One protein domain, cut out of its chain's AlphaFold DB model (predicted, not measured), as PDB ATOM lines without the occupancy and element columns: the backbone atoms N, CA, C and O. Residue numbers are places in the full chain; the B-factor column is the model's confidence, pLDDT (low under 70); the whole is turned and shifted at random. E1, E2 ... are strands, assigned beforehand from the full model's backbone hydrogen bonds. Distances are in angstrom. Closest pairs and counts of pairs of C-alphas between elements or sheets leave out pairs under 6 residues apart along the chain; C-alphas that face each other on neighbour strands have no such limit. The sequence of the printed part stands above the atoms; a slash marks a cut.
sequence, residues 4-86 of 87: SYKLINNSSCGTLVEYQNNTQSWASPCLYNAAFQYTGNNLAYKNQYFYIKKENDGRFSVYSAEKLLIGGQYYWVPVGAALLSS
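Overview. This is residues 4 to 86 of the 87 residues of an uncharacterized protein of Nitrosomonas sp. Nm58 (UniProt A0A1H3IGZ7). Two antiparallel sheets stand partly face to face as a small sandwich with crossed strands: the curled sheet E4-E5-E6-E7, bent like part of a barrel, and the smaller sheet E1-E2-E3. The E2-E3 hairpin and the long E6-E7 hairpin reach to opposite ends of the longest axis. The printed part has 83 residues with no named helix and seven named strands, E1 to E7 in order along the chain; the class is all strand. Each sheet is a meander, each strand the antiparallel neighbour of the one before. The whole is compact, with a radius of gyration of the C-alphas of 12.8 A and spans of 44 by 31 by 21 A.

Arrangement. Start in the larger, strongly twisted sheet at E6, residues 60 to 70, an inner strand that bends by 72 degrees at residue 64. Its hairpin partner E7, residues 73 to 85, is an edge strand and bends by 83 degrees at residue 81; look at N 68 and O 75, 2.8 A apart, and N 83 and O 62, 2.8 A. E6 also forms a hairpin with E5, residues 49 to 54, where N 51 and O 63 are 2.9 A apart. E5 also forms a hairpin with its antiparallel neighbour E4, residues 34 to 37, an edge strand, where N 36 and O 50 are 2.9 A apart. In the other sheet, the inner strand E2, residues 13 to 20, forms hairpins with E1, residues 4 to 10, where N 8 and O 15 are 2.9 A apart, and with E3, residues 23 to 27, where N 25 and O 18 are 3.0 A apart. This sheet is only just strongly twisted, its C-alphas up to 4.4 A off the best plane. The strands of the two sheets stand at 71 degrees, and the facing parts are 9.5 A centre to centre. Between them, the closest C-alphas of E2 and E6 are those of Gly 14 and Phe 60, 5.9 A apart. E3 is apart from E4, E5, E6 and E7.

Along the chain. Find C-alpha 73 at (267.737, 279.719, 88.005); from there E7 runs 28.5 A to C-alpha 85 at (288.117, 297.953, 80.149). E6 measures 25.3 A, E2 22.5 A, E1 19.1 A and E5 16.8 A between first and last C-alphas. E1 begins at C-alpha 4, (298.668, 289.987, 77.716).

Size, cuts and confidence. The two C-alphas farthest apart, those of Asn 21 and Gly 71, are 44.6 A apart. The printed part has no cut. The link E4 to E5, 11 residues, is long; the link E3 to E4, where the chain changes sheets, is short. The mean pLDDT of the printed part is 81.5; look for values under 70 at residues 11 to 12 and 25 to 32.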
ATOM      1  N   SER A   4     299.349 288.699  77.570       80.50
ATOM      2  CA  SER A   4     298.668 289.987  77.716       80.50
ATOM      3  C   SER A   4     297.234 289.887  77.213       80.50
ATOM      4  O   SER A   4     296.900 288.994  76.433       80.50
ATOM      5  N   TYR A   5     296.382 290.789  77.689       78.50
ATOM      6  CA  TYR A   5     294.948 290.742  77.439       78.50
ATOM      7  C   TYR A   5     294.462 292.091  76.935       78.50
ATOM      8  O   TYR A   5     294.841 293.131  77.474       78.50
ATOM      9  N   LYS A   6     293.603 292.073  75.917       82.50
ATOM     10  CA  LYS A   6     292.966 293.278  75.386       82.50
ATOM     11  C   LYS A   6     291.480 293.039  75.207       82.50
ATOM     12  O   LYS A   6     291.076 292.036  74.626       82.50
ATOM     13  N   LEU A   7     290.674 293.984  75.673       79.75
ATOM     14  CA  LEU A   7     289.250 294.020  75.383       79.75
ATOM     15  C   LEU A   7     289.023 294.913  74.163       79.75
ATOM     16  O   LEU A   7     289.376 296.092  74.175       79.75
ATOM     17  N   ILE A   8     288.476 294.334  73.097       79.62
ATOM     18  CA  ILE A   8     288.179 295.032  71.847       79.62
ATOM     19  C   ILE A   8     286.678 295.289  71.782       79.62
ATOM     20  O   ILE A   8     285.872 294.388  72.015       79.62
ATOM     21  N   ASN A   9     286.322 296.531  71.466       78.12
ATOM     22  CA  ASN A   9     284.960 296.927  71.155       78.12
ATOM     23  C   ASN A   9     284.682 296.633  69.672       78.12
ATOM     24  O   ASN A   9     285.322 297.207  68.793       78.12
ATOM     25  N   ASN A  10     283.736 295.741  69.413       73.06
ATOM     26  CA  ASN A  10     283.123 295.535  68.110       73.06
ATOM     27  C   ASN A  10     281.728 296.175  68.127       73.06
ATOM     28  O   ASN A  10     281.049 296.181  69.150       73.06
ATOM     29  N   SER A  11     281.255 296.661  66.980       66.56
ATOM     30  CA  SER A  11     279.991 297.408  66.831       66.56
ATOM     31  C   SER A  11     278.771 296.743  67.495       66.56
ATOM     32  O   SER A  11     277.845 297.433  67.925       66.56
ATOM     33  N   SER A  12     278.783 295.417  67.633       68.94
ATOM     34  CA  SER A  12     277.750 294.618  68.292       68.94
ATOM     35  C   SER A  12     278.280 293.657  69.373       68.94
ATOM     36  O   SER A  12     277.533 292.763  69.759       68.94
ATOM     37  N   CYS A  13     279.514 293.809  69.880       73.00
ATOM     38  CA  CYS A  13     280.025 293.009  71.008       73.00
ATOM     39  C   CYS A  13     281.286 293.566  71.690       73.00
ATOM     40  O   CYS A  13     282.106 294.223  71.065       73.00
ATOM     41  N   GLY A  14     281.512 293.206  72.957       73.19
ATOM     42  CA  GLY A  14     282.854 293.234  73.546       73.19
ATOM     43  C   GLY A  14     283.536 291.881  73.339       73.19
ATOM     44  O   GLY A  14     282.910 290.845  73.554       73.19
ATOM     45  N   THR A  15     284.807 291.872  72.937       77.75
ATOM     46  CA  THR A  15     285.590 290.642  72.738       77.75
ATOM     47  C   THR A  15     286.887 290.704  73.533       77.75
ATOM     48  O   THR A  15     287.717 291.585  73.308       77.75
ATOM     49  N   LEU A  16     287.082 289.757  74.455       78.62
ATOM     50  CA  LEU A  16     288.357 289.584  75.152       78.62
ATOM     51  C   LEU A  16     289.322 288.775  74.281       78.62
ATOM     52  O   LEU A  16     288.961 287.707  73.781       78.62
ATOM     53  N   VAL A  17     290.539 289.290  74.131       79.44
ATOM     54  CA  VAL A  17     291.608 288.689  73.334       79.44
ATOM     55  C   VAL A  17     292.821 288.402  74.216       79.44
ATOM     56  O   VAL A  17     293.326 289.305  74.883       79.44
ATOM     57  N   GLU A  18     293.289 287.151  74.204       81.38
ATOM     58  CA  GLU A  18     294.566 286.733  74.801       81.38
ATOM     59  C   GLU A  18     295.669 286.794  73.736       81.38
ATOM     60  O   GLU A  18     295.522 286.245  72.638       81.38
ATOM     61  N   TYR A  19     296.787 287.427  74.088       81.00
ATOM     62  CA  TYR A  19     298.009 287.444  73.297       81.00
ATOM     63  C   TYR A  19     299.108 286.663  74.012       81.00
ATOM     64  O   TYR A  19     299.470 286.988  75.146       81.00
ATOM     65  N   GLN A  20     299.692 285.691  73.316       81.25
ATOM     66  CA  GLN A  20     300.879 284.960  73.743       81.25
ATOM     67  C   GLN A  20     302.047 285.348  72.834       81.25
ATOM     68  O   GLN A  20     302.019 285.075  71.637       81.25
ATOM     69  N   ASN A  21     303.079 285.993  73.389       82.00
ATOM     70  CA  ASN A  21     304.240 286.472  72.620       82.00
ATOM     71  C   ASN A  21     303.848 287.286  71.358       82.00
ATOM     72  O   ASN A  21     304.397 287.066  70.283       82.00
ATOM     73  N   ASN A  22     302.887 288.211  71.490       75.56
ATOM     74  CA  ASN A  22     302.301 289.029  70.409       75.56
ATOM     75  C   ASN A  22     301.434 288.285  69.376       75.56
ATOM     76  O   ASN A  22     300.892 288.926  68.477       75.56
ATOM     77  N   THR A  23     301.224 286.978  69.520       75.81
ATOM     78  CA  THR A  23     300.284 286.222  68.688       75.81
ATOM     79  C   THR A  23     298.930 286.140  69.379       75.81
ATOM     80  O   THR A  23     298.848 285.784  70.555       75.81
ATOM     81  N   GLN A  24     297.860 286.464  68.656       77.00
ATOM     82  CA  GLN A  24     296.494 286.303  69.142       77.00
ATOM     83  C   GLN A  24     296.140 284.814  69.203       77.00
ATOM     84  O   GLN A  24     296.203 284.124  68.190       77.00
ATOM     85  N   SER A  25     295.748 284.326  70.378       69.88
ATOM     86  CA  SER A  25     295.374 282.916  70.558       69.88
ATOM     87  C   SER A  25     293.878 282.711  70.759       69.88
ATOM     88  O   SER A  25     293.378 281.625  70.480       69.88
ATOM     89  N   TRP A  26     293.143 283.735  71.200       69.00
ATOM     90  CA  TRP A  26     291.716 283.585  71.461       69.00
ATOM     91  C   TRP A  26     290.909 284.864  71.241       69.00
ATOM     92  O   TRP A  26     291.416 285.965  71.439       69.00
ATOM     93  N   ALA A  27     289.645 284.703  70.849       64.12
ATOM     94  CA  ALA A  27     288.624 285.740  70.806       64.12
ATOM     95  C   ALA A  27     287.330 285.159  71.398       64.12
ATOM     96  O   ALA A  27     286.804 284.175  70.878       64.12
ATOM     97  N   SER A  28     286.831 285.737  72.493       63.19
ATOM     98  CA  SER A  28     285.536 285.342  73.072       63.19
ATOM     99  C   SER A  28     284.382 285.547  72.084       63.19
ATOM    100  O   SER A  28     284.427 286.520  71.320       63.19
ATOM    101  N   PRO A  29     283.327 284.702  72.096       60.34
ATOM    102  CA  PRO A  29     282.111 284.994  71.356       60.34
ATOM    103  C   PRO A  29     281.568 286.367  71.749       60.34
ATOM    104  O   PRO A  29     281.620 286.793  72.901       60.34
ATOM    105  N   CYS A  30     281.063 287.055  70.739       64.62
ATOM    106  CA  CYS A  30     280.529 288.399  70.799       64.62
ATOM    107  C   CYS A  30     279.291 288.506  71.702       64.62
ATOM    108  O   CYS A  30     278.165 288.510  71.211       64.62
ATOM    109  N   LEU A  31     279.486 288.575  73.020       64.94
ATOM    110  CA  LEU A  31     278.395 288.536  73.989       64.94
ATOM    111  C   LEU A  31     278.422 289.770  74.895       64.94
ATOM    112  O   LEU A  31     279.387 290.033  75.608       64.94
ATOM    113  N   TYR A  32     277.332 290.529  74.860       69.12
ATOM    114  CA  TYR A  32     277.086 291.644  75.764       69.12
ATOM    115  C   TYR A  32     276.304 291.195  76.987       69.12
ATOM    116  O   TYR A  32     275.355 290.425  76.852       69.12
ATOM    117  N   ASN A  33     276.644 291.753  78.151       75.94
ATOM    118  CA  ASN A  33     275.953 291.504  79.416       75.94
ATOM    119  C   ASN A  33     275.789 290.002  79.700       75.94
ATOM    120  O   ASN A  33     274.746 289.540  80.164       75.94
ATOM    121  N   ALA A  34     276.838 289.241  79.397       76.81
ATOM    122  CA  ALA A  34     276.847 287.795  79.494       76.81
ATOM    123  C   ALA A  34     278.160 287.312  80.097       76.81
ATOM    124  O   ALA A  34     279.211 287.947  79.953       76.81
ATOM    125  N   ALA A  35     278.083 286.147  80.734       84.25
ATOM    126  CA  ALA A  35     279.264 285.432  81.161       84.25
ATOM    127  C   ALA A  35     279.748 284.453  80.094       84.25
ATOM    128  O   ALA A  35     278.958 283.858  79.363       84.25
ATOM    129  N   PHE A  36     281.056 284.252  80.057       82.12
ATOM    130  CA  PHE A  36     281.715 283.270  79.216       82.12
ATOM    131  C   PHE A  36     282.778 282.541  80.037       82.12
ATOM    132  O   PHE A  36     283.376 283.108  80.954       82.12
ATOM    133  N   GLN A  37     283.010 281.274  79.711       82.06
ATOM    134  CA  GLN A  37     284.101 280.518  80.311       82.06
ATOM    135  C   GLN A  37     285.416 280.894  79.627       82.06
ATOM    136  O   GLN A  37     285.474 281.020  78.406       82.06
ATOM    137  N   TYR A  38     286.480 281.047  80.406       78.69
ATOM    138  CA  TYR A  38     287.820 281.237  79.881       78.69
ATOM    139  C   TYR A  38     288.283 280.011  79.097       78.69
ATOM    140  O   TYR A  38     288.387 278.915  79.651       78.69
ATOM    141  N   THR A  39     288.625 280.212  77.828       74.69
ATOM    142  CA  THR A  39     289.161 279.156  76.956       74.69
ATOM    143  C   THR A  39     290.578 279.461  76.461       74.69
ATOM    144  O   THR A  39     291.030 278.847  75.499       74.69
ATOM    145  N   GLY A  40     291.267 280.431  77.076       73.31
ATOM    146  CA  GLY A  40     292.664 280.749  76.770       73.31
ATOM    147  C   GLY A  40     293.651 279.738  77.364       73.31
ATOM    148  O   GLY A  40     293.277 278.829  78.108       73.31
ATOM    149  N   ASN A  41     294.937 279.925  77.064       76.06
ATOM    150  CA  ASN A  41     295.998 278.990  77.453       76.06
ATOM    151  C   ASN A  41     296.596 279.269  78.839       76.06
ATOM    152  O   ASN A  41     297.290 278.413  79.393       76.06
ATOM    153  N   ASN A  42     296.340 280.442  79.428       77.88
ATOM    154  CA  ASN A  42     296.798 280.730  80.784       77.88
ATOM    155  C   ASN A  42     296.080 279.857  81.830       77.88
ATOM    156  O   ASN A  42     294.898 280.038  82.131       77.88
ATOM    157  N   LEU A  43     296.834 278.938  82.436       80.38
ATOM    158  CA  LEU A  43     296.333 278.001  83.442       80.38
ATOM    159  C   LEU A  43     295.768 278.689  84.691       80.38
ATOM    160  O   LEU A  43     294.887 278.116  85.326       80.38
ATOM    161  N   ALA A  44     296.217 279.905  85.019       80.56
ATOM    162  CA  ALA A  44     295.713 280.652  86.170       80.56
ATOM    163  C   ALA A  44     294.214 280.982  86.054       80.56
ATOM    164  O   ALA A  44     293.527 281.061  87.069       80.56
ATOM    165  N   TYR A  45     293.705 281.129  84.827       78.25
ATOM    166  CA  TYR A  45     292.310 281.481  84.547       78.25
ATOM    167  C   TYR A  45     291.499 280.318  83.967       78.25
ATOM    168  O   TYR A  45     290.320 280.478  83.657       78.25
ATOM    169  N   LYS A  46     292.099 279.129  83.830       80.00
ATOM    170  CA  LYS A  46     291.429 277.953  83.269       80.00
ATOM    171  C   LYS A  46     290.155 277.634  84.053       80.00
ATOM    172  O   LYS A  46     290.175 277.554  85.278       80.00
ATOM    173  N   ASN A  47     289.056 277.420  83.330       78.75
ATOM    174  CA  ASN A  47     287.717 277.154  83.867       78.75
ATOM    175  C   ASN A  47     287.081 278.299  84.678       78.75
ATOM    176  O   ASN A  47     285.997 278.097  85.226       78.75
ATOM    177  N   GLN A  48     287.698 279.480  84.752       85.62
ATOM    178  CA  GLN A  48     287.053 280.646  85.351       85.62
ATOM    179  C   GLN A  48     286.000 281.222  84.405       85.62
ATOM    180  O   GLN A  48     286.109 281.097  83.184       85.62
ATOM    181  N   TYR A  49     284.982 281.859  84.976       86.69
ATOM    182  CA  TYR A  49     283.983 282.599  84.221       86.69
ATOM    183  C   TYR A  49     284.235 284.093  84.366       86.69
ATOM    184  O   TYR A  49     284.509 284.602  85.453       86.69
ATOM    185  N   PHE A  50     284.100 284.787  83.249       87.06
ATOM    186  CA  PHE A  50     284.204 286.232  83.163       87.06
ATOM    187  C   PHE A  50     282.898 286.797  82.639       87.06
ATOM    188  O   PHE A  50     282.206 286.132  81.872       87.06
ATOM    189  N   TYR A  51     282.571 288.021  83.033       87.06
ATOM    190  CA  TYR A  51     281.374 288.729  82.595       87.06
ATOM    191  C   TYR A  51     281.773 289.976  81.811       87.06
ATOM    192  O   TYR A  51     282.526 290.804  82.327       87.06
ATOM    193  N   ILE A  52     281.267 290.125  80.583       86.38
ATOM    194  CA  ILE A  52     281.437 291.360  79.802       86.38
ATOM    195  C   ILE A  52     280.207 292.226  80.006       86.38
ATOM    196  O   ILE A  52     279.098 291.829  79.650       86.38
ATOM    197  N   LYS A  53     280.411 293.432  80.524       86.31
ATOM    198  CA  LYS A  53     279.362 294.431  80.708       86.31
ATOM    199  C   LYS A  53     279.588 295.613  79.772       86.31
ATOM    200  O   LYS A  53     280.728 296.035  79.578       86.31
ATOM    201  N   LYS A  54     278.504 296.139  79.198       86.56
ATOM    202  CA  LYS A  54     278.514 297.460  78.558       86.56
ATOM    203  C   LYS A  54     278.276 298.523  79.622       86.56
ATOM    204  O   LYS A  54     277.233 298.513  80.274       86.56
ATOM    205  N   GLU A  55     279.224 299.427  79.785       87.00
ATOM    206  CA  GLU A  55     279.112 300.560  80.693       87.00
ATOM    207  C   GLU A  55     278.304 301.701  80.061       87.00
ATOM    208  O   GLU A  55     278.099 301.767  78.846       87.00
ATOM    209  N   ASN A  56     277.820 302.615  80.907       87.56
ATOM    210  CA  ASN A  56     276.950 303.719  80.481       87.56
ATOM    211  C   ASN A  56     277.643 304.698  79.523       87.56
ATOM    212  O   ASN A  56     276.979 305.351  78.722       87.56
ATOM    213  N   ASP A  57     278.970 304.791  79.590       87.94
ATOM    214  CA  ASP A  57     279.805 305.597  78.693       87.94
ATOM    215  C   ASP A  57     280.125 304.886  77.364       87.94
ATOM    216  O   ASP A  57     280.888 305.392  76.544       87.94
ATOM    217  N   GLY A  58     279.534 303.710  77.134       81.31
ATOM    218  CA  GLY A  58     279.712 302.917  75.926       81.31
ATOM    219  C   GLY A  58     280.961 302.037  75.925       81.31
ATOM    220  O   GLY A  58     281.111 301.250  74.987       81.31
ATOM    221  N   ARG A  59     281.817 302.114  76.954       86.25
ATOM    222  CA  ARG A  59     282.954 301.200  77.107       86.25
ATOM    223  C   ARG A  59     282.475 299.805  77.479       86.25
ATOM    224  O   ARG A  59     281.402 299.613  78.047       86.25
ATOM    225  N   PHE A  60     283.300 298.815  77.167       86.44
ATOM    226  CA  PHE A  60     283.118 297.459  77.660       86.44
ATOM    227  C   PHE A  60     284.061 297.216  78.817       86.44
ATOM    228  O   PHE A  60     285.209 297.649  78.769       86.44
ATOM    229  N   SER A  61     283.599 296.484  79.821       88.31
ATOM    230  CA  SER A  61     284.414 296.091  80.963       88.31
ATOM    231  C   SER A  61     284.267 294.597  81.223       88.31
ATOM    232  O   SER A  61     283.182 294.029  81.097       88.31
ATOM    233  N   VAL A  62     285.384 293.951  81.551       87.25
ATOM    234  CA  VAL A  62     285.441 292.543  81.947       87.25
ATOM    235  C   VAL A  62     285.544 292.473  83.459       87.25
ATOM    236  O   VAL A  62     286.418 293.098  84.059       87.25
ATOM    237  N   TYR A  63     284.682 291.664  84.055       89.69
ATOM    238  CA  TYR A  63     284.652 291.377  85.481       89.69
ATOM    239  C   TYR A  63     284.868 289.887  85.712       89.69
ATOM    240  O   TYR A  63     284.533 289.063  84.854       89.69
ATOM    241  N   SER A  64     285.360 289.530  86.895       89.31
ATOM    242  CA  SER A  64     285.141 288.182  87.416       89.31
ATOM    243  C   SER A  64     283.638 287.925  87.517       89.31
ATOM    244  O   SER A  64     282.875 288.838  87.836       89.31
ATOM    245  N   ALA A  65     283.210 286.699  87.222       90.94
ATOM    246  CA  ALA A  65     281.813 286.313  87.330       90.94
ATOM    247  C   ALA A  65     281.604 285.292  88.447       90.94
ATOM    248  O   ALA A  65     282.316 284.290  88.519       90.94
ATOM    249  N   GLU A  66     280.577 285.504  89.263       91.12
ATOM    250  CA  GLU A  66     280.117 284.521  90.242       91.12
ATOM    251  C   GLU A  66     278.759 283.953  89.854       91.12
ATOM    252  O   GLU A  66     277.909 284.639  89.280       91.12
ATOM    253  N   LYS A  67     278.562 282.672  90.173       90.75
ATOM    254  CA  LYS A  67     277.308 281.968  89.925       90.75
ATOM    255  C   LYS A  67     276.363 282.172  91.106       90.75
ATOM    256  O   LYS A  67     276.616 281.659  92.193       90.75
ATOM    257  N   LEU A  68     275.247 282.847  90.866       90.50
ATOM    258  CA  LEU A  68     274.158 283.047  91.817       90.50
ATOM    259  C   LEU A  68     272.954 282.170  91.470       90.50
ATOM    260  O   LEU A  68     272.659 281.945  90.299       90.50
ATOM    261  N   LEU A  69     272.238 281.702  92.494       92.25
ATOM    262  CA  LEU A  69     270.960 281.007  92.357       92.25
ATOM    263  C   LEU A  69     269.837 281.954  92.786       92.25
ATOM    264  O   LEU A  69     269.722 282.279  93.965       92.25
ATOM    265  N   ILE A  70     269.012 282.393  91.837       89.56
ATOM    266  CA  ILE A  70     267.894 283.311  92.089       89.56
ATOM    267  C   ILE A  70     266.628 282.652  91.549       89.56
ATOM    268  O   ILE A  70     266.551 282.324  90.368       89.56
ATOM    269  N   GLY A  71     265.646 282.397  92.419       88.75
ATOM    270  CA  GLY A  71     264.367 281.803  92.010       88.75
ATOM    271  C   GLY A  71     264.487 280.438  91.314       88.75
ATOM    272  O   GLY A  71     263.683 280.125  90.445       88.75
ATOM    273  N   GLY A  72     265.511 279.641  91.645       91.25
ATOM    274  CA  GLY A  72     265.754 278.334  91.019       91.25
ATOM    275  C   GLY A  72     266.524 278.376  89.693       91.25
ATOM    276  O   GLY A  72     266.812 277.318  89.138       91.25
ATOM    277  N   GLN A  73     266.901 279.559  89.197       90.19
ATOM    278  CA  GLN A  73     267.737 279.719  88.005       90.19
ATOM    279  C   GLN A  73     269.150 280.182  88.365       90.19
ATOM    280  O   GLN A  73     269.347 280.979  89.285       90.19
ATOM    281  N   TYR A  74     270.140 279.669  87.630       86.69
ATOM    282  CA  TYR A  74     271.532 280.080  87.782       86.69
ATOM    283  C   TYR A  74     271.840 281.283  86.892       86.69
ATOM    284  O   TYR A  74     271.669 281.220  85.676       86.69
ATOM    285  N   TYR A  75     272.370 282.339  87.500       85.94
ATOM    286  CA  TYR A  75     272.850 283.537  86.824       85.94
ATOM    287  C   TYR A  75     274.334 283.716  87.092       85.94
ATOM    288  O   TYR A  75     274.808 283.449  88.191       85.94
ATOM    289  N   TRP A  76     275.061 284.204  86.097       86.88
ATOM    290  CA  TRP A  76     276.425 284.670  86.291       86.88
ATOM    291  C   TRP A  76     276.407 286.187  86.378       86.88
ATOM    292  O   TRP A  76     275.931 286.844  85.450       86.88
ATOM    293  N   VAL A  77     276.911 286.735  87.478       89.44
ATOM    294  CA  VAL A  77     276.916 288.181  87.720       89.44
ATOM    295  C   VAL A  77     278.341 288.709  87.848       89.44
ATOM    296  O   VAL A  77     279.199 287.990  88.366       89.44
ATOM    297  N   PRO A  78     278.615 289.942  87.388       90.69
ATOM    298  CA  PRO A  78     279.912 290.572  87.594       90.69
ATOM    299  C   PRO A  78     280.138 290.849  89.085       90.69
ATOM    300  O   PRO A  78     279.243 291.356  89.764       90.69
ATOM    301  N   VAL A  79     281.339 290.561  89.583       90.06
ATOM    302  CA  VAL A  79     281.744 290.844  90.967       90.06
ATOM    303  C   VAL A  79     283.037 291.651  91.023       90.06
ATOM    304  O   VAL A  79     283.917 291.516  90.171       90.06
ATOM    305  N   GLY A  80     283.154 292.487  92.055       89.56
ATOM    306  CA  GLY A  80     284.333 293.317  92.292       89.56
ATOM    307  C   GLY A  80     284.515 294.454  91.281       89.56
ATOM    308  O   GLY A  80     283.568 294.922  90.647       89.56
ATOM    309  N   ALA A  81     285.754 294.933  91.172       90.81
ATOM    310  CA  ALA A  81     286.144 295.954  90.205       90.81
ATOM    311  C   ALA A  81     286.384 295.343  88.815       90.81
ATOM    312  O   ALA A  81     286.710 294.162  88.686       90.81
ATOM    313  N   ALA A  82     286.261 296.168  87.771       88.75
ATOM    314  CA  ALA A  82     286.588 295.750  86.414       88.75
ATOM    315  C   ALA A  82     288.068 295.350  86.332       88.75
ATOM    316  O   ALA A  82     288.949 296.117  86.718       88.75
ATOM    317  N   LEU A  83     288.333 294.161  85.796       87.56
ATOM    318  CA  LEU A  83     289.684 293.655  85.562       87.56
ATOM    319  C   LEU A  83     290.326 294.347  84.359       87.56
ATOM    320  O   LEU A  83     291.516 294.643  84.352       87.56
ATOM    321  N   LEU A  84     289.520 294.576  83.323       87.44
ATOM    322  CA  LEU A  84     289.918 295.205  82.069       87.44
ATOM    323  C   LEU A  84     288.766 296.063  81.566       87.44
ATOM    324  O   LEU A  84     287.600 295.724  81.767       87.44
ATOM    325  N   SER A  85     289.093 297.147  80.877       86.50
ATOM    326  CA  SER A  85     288.117 297.953  80.149       86.50
ATOM    327  C   SER A  85     288.629 298.226  78.744       86.50
ATOM    328  O   SER A  85     289.840 298.279  78.522       86.50
ATOM    329  N   SER A  86     287.715 298.350  77.787       82.81
ATOM    330  CA  SER A  86     288.060 298.801  76.449       82.81
ATOM    331  C   SER A  86     288.514 300.255  76.521       82.81
ATOM    332  O   SER A  86     288.015 301.029  77.346       82.81
TER     333      SER A  86